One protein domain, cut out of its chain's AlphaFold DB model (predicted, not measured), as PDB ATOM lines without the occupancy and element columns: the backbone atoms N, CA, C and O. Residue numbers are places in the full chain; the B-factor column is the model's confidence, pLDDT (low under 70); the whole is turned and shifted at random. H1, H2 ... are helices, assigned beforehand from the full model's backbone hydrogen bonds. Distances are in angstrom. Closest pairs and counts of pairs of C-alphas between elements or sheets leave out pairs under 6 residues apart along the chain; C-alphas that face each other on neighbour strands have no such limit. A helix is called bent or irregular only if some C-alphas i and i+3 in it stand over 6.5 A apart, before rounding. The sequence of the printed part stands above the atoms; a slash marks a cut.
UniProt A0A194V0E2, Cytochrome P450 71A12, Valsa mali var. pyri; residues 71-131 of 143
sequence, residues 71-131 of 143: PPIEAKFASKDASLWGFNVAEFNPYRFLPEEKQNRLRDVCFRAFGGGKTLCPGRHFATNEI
ATOM      1  N   PRO A  71     235.649 215.588 177.689       52.28
ATOM      2  CA  PRO A  71     236.337 216.456 176.748       52.28
ATOM      3  C   PRO A  71     236.877 215.641 175.555       52.28
ATOM      4  O   PRO A  71     237.358 214.521 175.732       52.28
ATOM      5  N   PRO A  72     236.839 216.188 174.326       51.84
ATOM      6  CA  PRO A  72     237.235 215.478 173.103       51.84
ATOM      7  C   PRO A  72     238.695 214.994 173.093       51.84
ATOM      8  O   PRO A  72     239.026 214.084 172.335       51.84
ATOM      9  N   ILE A  73     239.557 215.556 173.946       50.09
ATOM     10  CA  ILE A  73     240.949 215.118 174.120       50.09
ATOM     11  C   ILE A  73     240.988 213.673 174.642       50.09
ATOM     12  O   ILE A  73     241.761 212.866 174.135       50.09
ATOM     13  N   GLU A  74     240.085 213.297 175.550       53.41
ATOM     14  CA  GLU A  74     240.061 211.957 176.150       53.41
ATOM     15  C   GLU A  74     239.463 210.881 175.244       53.41
ATOM     16  O   GLU A  74     239.720 209.700 175.444       53.41
ATOM     17  N   ALA A  75     238.732 211.253 174.189       55.31
ATOM     18  CA  ALA A  75     238.199 210.276 173.241       55.31
ATOM     19  C   ALA A  75     239.311 209.561 172.450       55.31
ATOM     20  O   ALA A  75     239.187 208.371 172.170       55.31
ATOM     21  N   LYS A  76     240.416 210.257 172.130       55.16
ATOM     22  CA  LYS A  76     241.574 209.652 171.445       55.16
ATOM     23  C   LYS A  76     242.355 208.699 172.350       55.16
ATOM     24  O   LYS A  76     242.828 207.671 171.874       55.16
ATOM     25  N   PHE A  77     242.478 209.032 173.633       60.12
ATOM     26  CA  PHE A  77     243.137 208.176 174.621       60.12
ATOM     27  C   PHE A  77     242.272 206.963 174.969       60.12
ATOM     28  O   PHE A  77     242.781 205.848 175.005       60.12
ATOM     29  N   ALA A  78     240.956 207.152 175.090       68.50
ATOM     30  CA  ALA A  78     240.024 206.086 175.431       68.50
ATOM     31  C   ALA A  78     240.032 204.928 174.426       68.50
ATOM     32  O   ALA A  78     239.840 203.791 174.832       68.50
ATOM     33  N   SER A  79     240.270 205.167 173.130       70.94
ATOM     34  CA  SER A  79     240.348 204.090 172.128       70.94
ATOM     35  C   SER A  79     241.572 203.179 172.278       70.94
ATOM     36  O   SER A  79     241.540 202.062 171.777       70.94
ATOM     37  N   LYS A  80     242.640 203.645 172.939       76.00
ATOM     38  CA  LYS A  80     243.883 202.886 173.166       76.00
ATOM     39  C   LYS A  80     244.094 202.494 174.631       76.00
ATOM     40  O   LYS A  80     245.132 201.941 174.977       76.00
ATOM     41  N   ASP A  81     243.129 202.794 175.488       78.56
ATOM     42  CA  ASP A  81     243.233 202.556 176.917       78.56
ATOM     43  C   ASP A  81     242.970 201.077 177.243       78.56
ATOM     44  O   ASP A  81     241.850 200.577 177.096       78.56
ATOM     45  N   ALA A  82     244.012 200.381 177.703       81.62
ATOM     46  CA  ALA A  82     243.935 198.979 178.102       81.62
ATOM     47  C   ALA A  82     243.017 198.758 179.315       81.62
ATOM     48  O   ALA A  82     242.476 197.668 179.477       81.62
ATOM     49  N   SER A  83     242.781 199.779 180.147       75.94
ATOM     50  CA  SER A  83     241.819 199.671 181.248       75.94
ATOM     51  C   SER A  83     240.375 199.594 180.740       75.94
ATOM     52  O   SER A  83     239.541 198.943 181.361       75.94
ATOM     53  N   LEU A  84     240.074 200.208 179.590       75.56
ATOM     54  CA  LEU A  84     238.736 200.234 178.992       75.56
ATOM     55  C   LEU A  84     238.494 199.074 178.021       75.56
ATOM     56  O   LEU A  84     237.382 198.546 177.950       75.56
ATOM     57  N   TRP A  85     239.529 198.698 177.271       77.44
ATOM     58  CA  TRP A  85     239.468 197.709 176.195       77.44
ATOM     59  C   TRP A  85     240.147 196.376 176.541       77.44
ATOM     60  O   TRP A  85     240.100 195.449 175.739       77.44
ATOM     61  N   GLY A  86     240.766 196.244 177.709       79.06
ATOM     62  CA  GLY A  86     241.533 195.057 178.078       79.06
ATOM     63  C   GLY A  86     242.925 195.011 177.436       79.06
ATOM     64  O   GLY A  86     243.334 195.894 176.679       79.06
ATOM     65  N   PHE A  87     243.675 193.954 177.749       81.75
ATOM     66  CA  PHE A  87     245.094 193.827 177.397       81.75
ATOM     67  C   PHE A  87     245.371 193.742 175.886       81.75
ATOM     68  O   PHE A  87     246.432 194.158 175.436       81.75
ATOM     69  N   ASN A  88     244.407 193.276 175.090       84.06
ATOM     70  CA  ASN A  88     244.522 193.154 173.632       84.06
ATOM     71  C   ASN A  88     244.106 194.433 172.871       84.06
ATOM     72  O   ASN A  88     243.748 194.366 171.698       84.06
ATOM     73  N   VAL A  89     244.090 195.606 173.520       85.25
ATOM     74  CA  VAL A  89     243.661 196.883 172.906       85.25
ATOM     75  C   VAL A  89     244.494 197.292 171.685       85.25
ATOM     76  O   VAL A  89     243.987 197.959 170.786       85.25
ATOM     77  N   ALA A  90     245.766 196.898 171.642       86.69
ATOM     78  CA  ALA A  90     246.665 197.214 170.536       86.69
ATOM     79  C   ALA A  90     246.404 196.357 169.284       86.69
ATOM     80  O   ALA A  90     246.865 196.706 168.199       86.69
ATOM     81  N   GLU A  91     245.670 195.253 169.427       89.50
ATOM     82  CA  GLU A  91     245.401 194.304 168.355       89.50
ATOM     83  C   GLU A  91     244.079 194.620 167.654       89.50
ATOM     84  O   GLU A  91     243.060 194.941 168.281       89.50
ATOM     85  N   PHE A  92     244.074 194.478 166.328       89.44
ATOM     86  CA  PHE A  92     242.842 194.547 165.557       89.44
ATOM     87  C   PHE A  92     242.025 193.265 165.772       89.44
ATOM     88  O   PHE A  92     242.258 192.248 165.126       89.44
ATOM     89  N   ASN A  93     241.059 193.322 166.692       87.00
ATOM     90  CA  ASN A  93     240.122 192.233 166.965       87.00
ATOM     91  C   ASN A  93     238.685 192.646 166.576       87.00
ATOM     92  O   ASN A  93     238.041 193.365 167.350       87.00
ATOM     93  N   PRO A  94     238.157 192.200 165.418       87.88
ATOM     94  CA  PRO A  94     236.798 192.534 164.983       87.88
ATOM     95  C   PRO A  94     235.709 191.859 165.834       87.88
ATOM     96  O   PRO A  94     234.620 192.414 165.988       87.88
ATOM     97  N   TYR A  95     236.002 190.710 166.452       86.94
ATOM     98  CA  TYR A  95     235.055 189.950 167.279       86.94
ATOM     99  C   TYR A  95     234.731 190.629 168.615       86.94
ATOM    100  O   TYR A  95     233.713 190.345 169.234       86.94
ATOM    101  N   ARG A  96     235.538 191.611 169.027       82.62
ATOM    102  CA  ARG A  96     235.358 192.433 170.236       82.62
ATOM    103  C   ARG A  96     233.979 193.099 170.351       82.62
ATOM    104  O   ARG A  96     233.556 193.471 171.448       82.62
ATOM    105  N   PHE A  97     233.302 193.314 169.226       83.25
ATOM    106  CA  PHE A  97     231.989 193.956 169.174       83.25
ATOM    107  C   PHE A  97     230.818 192.971 169.251       83.25
ATOM    108  O   PHE A  97     229.677 193.421 169.359       83.25
ATOM    109  N   LEU A  98     231.088 191.662 169.250       86.31
ATOM    110  CA  LEU A  98     230.062 190.637 169.373       86.31
ATOM    111  C   LEU A  98     229.426 190.615 170.779       86.31
ATOM    112  O   LEU A  98     230.069 191.021 171.757       86.31
ATOM    113  N   PRO A  99     228.161 190.172 170.905       82.06
ATOM    114  CA  PRO A  99     227.466 190.084 172.190       82.06
ATOM    115  C   PRO A  99     228.184 189.212 173.226       82.06
ATOM    116  O   PRO A  99     228.197 189.554 174.407       82.06
ATOM    117  N   GLU A 100     228.810 188.120 172.787       83.12
ATOM    118  CA  GLU A 100     229.499 187.141 173.634       83.12
ATOM    119  C   GLU A 100     230.728 187.754 174.321       83.12
ATOM    120  O   GLU A 100     231.031 187.437 175.471       83.12
ATOM    121  N   GLU A 101     231.376 188.708 173.647       78.12
ATOM    122  CA  GLU A 101     232.563 189.437 174.104       78.12
ATOM    123  C   GLU A 101     232.218 190.720 174.883       78.12
ATOM    124  O   GLU A 101     233.103 191.440 175.353       78.12
ATOM    125  N   LYS A 102     230.924 191.029 175.067       70.81
ATOM    126  CA  LYS A 102     230.469 192.242 175.771       70.81
ATOM    127  C   LYS A 102     230.938 192.294 177.231       70.81
ATOM    128  O   LYS A 102     231.179 193.380 177.752       70.81
ATOM    129  N   GLN A 103     231.100 191.132 177.860       64.12
ATOM    130  CA  GLN A 103     231.550 190.942 179.250       64.12
ATOM    131  C   GLN A 103     232.973 191.475 179.480       64.12
ATOM    132  O   GLN A 103     233.278 191.998 180.548       64.12
ATOM    133  N   ASN A 104     233.821 191.394 178.451       63.28
ATOM    134  CA  ASN A 104     235.219 191.821 178.496       63.28
ATOM    135  C   ASN A 104     235.381 193.345 178.346       63.28
ATOM    136  O   ASN A 104     236.501 193.853 178.303       63.28
ATOM    137  N   ARG A 105     234.273 194.098 178.258       63.59
ATOM    138  CA  ARG A 105     234.267 195.557 178.107       63.59
ATOM    139  C   ARG A 105     233.654 196.183 179.351       63.59
ATOM    140  O   ARG A 105     232.484 195.957 179.641       63.59
ATOM    141  N   LEU A 106     234.405 197.036 180.051       55.56
ATOM    142  CA  LEU A 106     233.912 197.649 181.291       55.56
ATOM    143  C   LEU A 106     232.652 198.502 181.072       55.56
ATOM    144  O   LEU A 106     231.823 198.595 181.975       55.56
ATOM    145  N   ARG A 107     232.494 199.154 179.903       56.19
ATOM    146  CA  ARG A 107     231.326 200.000 179.580       56.19
ATOM    147  C   ARG A 107     231.060 200.110 178.069       56.19
ATOM    148  O   ARG A 107     231.995 200.259 177.283       56.19
ATOM    149  N   ASP A 108     229.782 200.195 177.677       56.62
ATOM    150  CA  ASP A 108     229.313 200.383 176.279       56.62
ATOM    151  C   ASP A 108     229.651 201.766 175.675       56.62
ATOM    152  O   ASP A 108     229.335 202.061 174.526       56.62
ATOM    153  N   VAL A 109     230.312 202.640 176.440       56.56
ATOM    154  CA  VAL A 109     230.629 204.022 176.046       56.56
ATOM    155  C   VAL A 109     232.002 204.197 175.388       56.56
ATOM    156  O   VAL A 109     232.364 205.334 175.076       56.56
ATOM    157  N   CYS A 110     232.773 203.121 175.198       60.84
ATOM    158  CA  CYS A 110     234.177 203.211 174.772       60.84
ATOM    159  C   CYS A 110     234.355 203.391 173.257       60.84
ATOM    160  O   CYS A 110     235.320 204.023 172.826       60.84
ATOM    161  N   PHE A 111     233.418 202.910 172.431       72.38
ATOM    162  CA  PHE A 111     233.490 203.118 170.985       72.38
ATOM    163  C   PHE A 111     232.858 204.460 170.588       72.38
ATOM    164  O   PHE A 111     231.639 204.589 170.509       72.38
ATOM    165  N   ARG A 112     233.697 205.475 170.346       75.56
ATOM    166  CA  ARG A 112     233.275 206.849 169.998       75.56
ATOM    167  C   ARG A 112     233.882 207.354 168.686       75.56
ATOM    168  O   ARG A 112     234.223 208.529 168.576       75.56
ATOM    169  N   ALA A 113     233.998 206.483 167.680       80.31
ATOM    170  CA  ALA A 113     234.560 206.835 166.367       80.31
ATOM    171  C   ALA A 113     233.841 208.027 165.698       80.31
ATOM    172  O   ALA A 113     234.462 208.827 165.006       80.31
ATOM    173  N   PHE A 114     232.546 208.190 165.976       82.50
ATOM    174  CA  PHE A 114     231.721 209.298 165.489       82.50
ATOM    175  C   PHE A 114     231.389 210.331 166.580       82.50
ATOM    176  O   PHE A 114     230.418 211.072 166.444       82.50
ATOM    177  N   GLY A 115     232.153 210.376 167.674       78.25
ATOM    178  CA  GLY A 115     231.834 211.175 168.859       78.25
ATOM    179  C   GLY A 115     230.827 210.483 169.783       78.25
ATOM    180  O   GLY A 115     230.688 209.261 169.770       78.25
ATOM    181  N   GLY A 116     230.132 211.255 170.620       74.31
ATOM    182  CA  GLY A 116     229.155 210.712 171.565       74.31
ATOM    183  C   GLY A 116     228.233 211.778 172.148       74.31
ATOM    184  O   GLY A 116     228.584 212.955 172.224       74.31
ATOM    185  N   GLY A 117     227.029 211.373 172.556       71.44
ATOM    186  CA  GLY A 117     226.025 212.291 173.093       71.44
ATOM    187  C   GLY A 117     225.727 213.444 172.131       71.44
ATOM    188  O   GLY A 117     225.302 213.238 170.999       71.44
ATOM    189  N   LYS A 118     225.967 214.677 172.579       54.09
ATOM    190  CA  LYS A 118     225.604 215.906 171.850       54.09
ATOM    191  C   LYS A 118     226.656 216.359 170.834       54.09
ATOM    192  O   LYS A 118     226.407 217.300 170.091       54.09
ATOM    193  N   THR A 119     227.809 215.691 170.789       69.50
ATOM    194  CA  THR A 119     228.859 215.886 169.774       69.50
ATOM    195  C   THR A 119     228.884 214.750 168.751       69.50
ATOM    196  O   THR A 119     229.879 214.556 168.056       69.50
ATOM    197  N   LEU A 120     227.801 213.970 168.667       76.62
ATOM    198  CA  LEU A 120     227.688 212.883 167.707       76.62
ATOM    199  C   LEU A 120     227.688 213.428 166.273       76.62
ATOM    200  O   LEU A 120     226.958 214.367 165.952       76.62
ATOM    201  N   CYS A 121     228.485 212.814 165.404       81.06
ATOM    202  CA  CYS A 121     228.582 213.197 164.005       81.06
ATOM    203  C   CYS A 121     227.208 213.061 163.313       81.06
ATOM    204  O   CYS A 121     226.644 211.954 163.283       81.06
ATOM    205  N   PRO A 122     226.658 214.144 162.720       83.50
ATOM    206  CA  PRO A 122     225.392 214.076 161.991       83.50
ATOM    207  C   PRO A 122     225.497 213.197 160.733       83.50
ATOM    208  O   PRO A 122     224.515 212.573 160.347       83.50
ATOM    209  N   GLY A 123     226.694 213.075 160.149       83.19
ATOM    210  CA  GLY A 123     226.975 212.246 158.973       83.19
ATOM    211  C   GLY A 123     227.319 210.781 159.261       83.19
ATOM    212  O   GLY A 123     227.674 210.069 158.331       83.19
ATOM    213  N   ARG A 124     227.234 210.297 160.512       86.19
ATOM    214  CA  ARG A 124     227.676 208.930 160.875       86.19
ATOM    215  C   ARG A 124     227.002 207.825 160.058       86.19
ATOM    216  O   ARG A 124     227.654 206.868 159.681       86.19
ATOM    217  N   HIS A 125     225.707 207.965 159.773       85.81
ATOM    218  CA  HIS A 125     224.947 206.953 159.033       85.81
ATOM    219  C   HIS A 125     225.330 206.938 157.560       85.81
ATOM    220  O   HIS A 125     225.474 205.872 156.975       85.81
ATOM    221  N   PHE A 126     225.545 208.124 156.988       88.12
ATOM    222  CA  PHE A 126     226.055 208.264 155.630       88.12
ATOM    223  C   PHE A 126     227.442 207.617 155.511       88.12
ATOM    224  O   PHE A 126     227.622 206.730 154.686       88.12
ATOM    225  N   ALA A 127     228.366 207.966 156.412       87.50
ATOM    226  CA  ALA A 127     229.717 207.411 156.429       87.50
ATOM    227  C   ALA A 127     229.734 205.886 156.634       87.50
ATOM    228  O   ALA A 127     230.434 205.181 155.917       87.50
ATOM    229  N   THR A 128     228.950 205.350 157.579       88.75
ATOM    230  CA  THR A 128     228.867 203.896 157.806       88.75
ATOM    231  C   THR A 128     228.340 203.163 156.577       88.75
ATOM    232  O   THR A 128     228.907 202.143 156.195       88.75
ATOM    233  N   ASN A 129     227.283 203.678 155.943       89.12
ATOM    234  CA  ASN A 129     226.707 203.052 154.755       89.12
ATOM    235  C   ASN A 129     227.674 203.095 153.567       89.12
ATOM    236  O   ASN A 129     227.793 202.107 152.850       89.12
ATOM    237  N   GLU A 130     228.380 204.211 153.379       94.81
ATOM    238  CA  GLU A 130     229.396 204.360 152.337       94.81
ATOM    239  C   GLU A 130     230.558 203.379 152.544       94.81
ATOM    240  O   GLU A 130     230.886 202.619 151.634       94.81
ATOM    241  N   ILE A 131     231.124 203.314 153.757       94.00
ATOM    242  CA  ILE A 131     232.214 202.384 154.090       94.00
ATOM    243  C   ILE A 131     231.768 200.934 153.887       94.00
ATOM    244  O   ILE A 131     232.495 200.153 153.277       94.00
TER     245      ILE A 131
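Overview. This is residues 71 to 131 of the 143 residues of the protein "Cytochrome P450 71A12" of Valsa mali var. pyri (UniProt A0A194V0E2). A loosely built domain has the short helices H2, H3 and H4 gathered toward one end and H5 at the other, and the long unnamed stretch of residues 105 to 123 runs between them through the middle. H1 lies off to one side and leads into H2, while residues 98 to 103, of which 99 to 103 belong to H4, stick out. The printed part has 61 residues with five named helices, in the order H1, H2, H3, H4, H5, and no named strand; the class is all helix, though under half of the residues, 29 of 61, are in named elements. The whole is only just compact, close to loose, with a radius of gyration of the C-alphas of 12.6 A, and it spans 31 by 26 by 18 A.

Arrangement. The longest helix by residues, H5, residues 124 to 131, touches no helix. It is apart from H4, residues 99 to 104, and from H3, residues 94 to 97. H3 and H4 are close but not clearly touching; their closest C-alphas, those of Tyr 95 and Glu 101, are 7.3 A apart. H4 is also close to but not clearly touching H2, residues 82 to 85, with the C-alphas of Trp 85 and Asn 104 closest at 7.6 A. H2 and H1, residues 72 to 78, are close but not clearly touching, with the C-alphas of Ala 78 and Leu 84 closest at 7.0 A. H1 is apart from H3, H4 and H5; H2 is apart from H3 and H5. In H5 every O i to N i+4 pair is within hydrogen-bond range; H1 has 1 of 3 such pairs and 2 of 4 O i to N i+3 pairs within range, H4 has 0 of 2 and 2 of 3, and H2 and H3 are too short for an O i to N i+4 pair.

Along the chain. H5 is 10.5 A long from C-alpha 124 to C-alpha 131, which is at (232.214, 202.384, 154.090). H1 begins with C-alpha 72 at (237.235, 215.478, 173.103) and is 10.1 A long; it is neither bent nor irregular, but only just: C-alphas 73 and 76 are 6.1 A apart. H2 is 5.0 A long. H3, 6.5 A long, is only just irregular, with C-alphas 94 and 97 6.54 A apart. H4, 10.1 A long from C-alpha 99 at (227.466, 190.084, 172.190), is irregular, with C-alphas 100 and 103 7.1 A apart.

Size, cuts and confidence. The two C-alphas farthest apart, those of Phe 87 and Phe 126, are 32.3 A apart. The printed part has no cut. The link from H4 to H5 is long, with 19 residues; H1 to H2 and H3 to H4 are tight links, and H2 to H3 is short. The mean pLDDT of the printed part is 75.1, and it is under 70 at residues 71 to 78, 103 to 110 and 118 to 119.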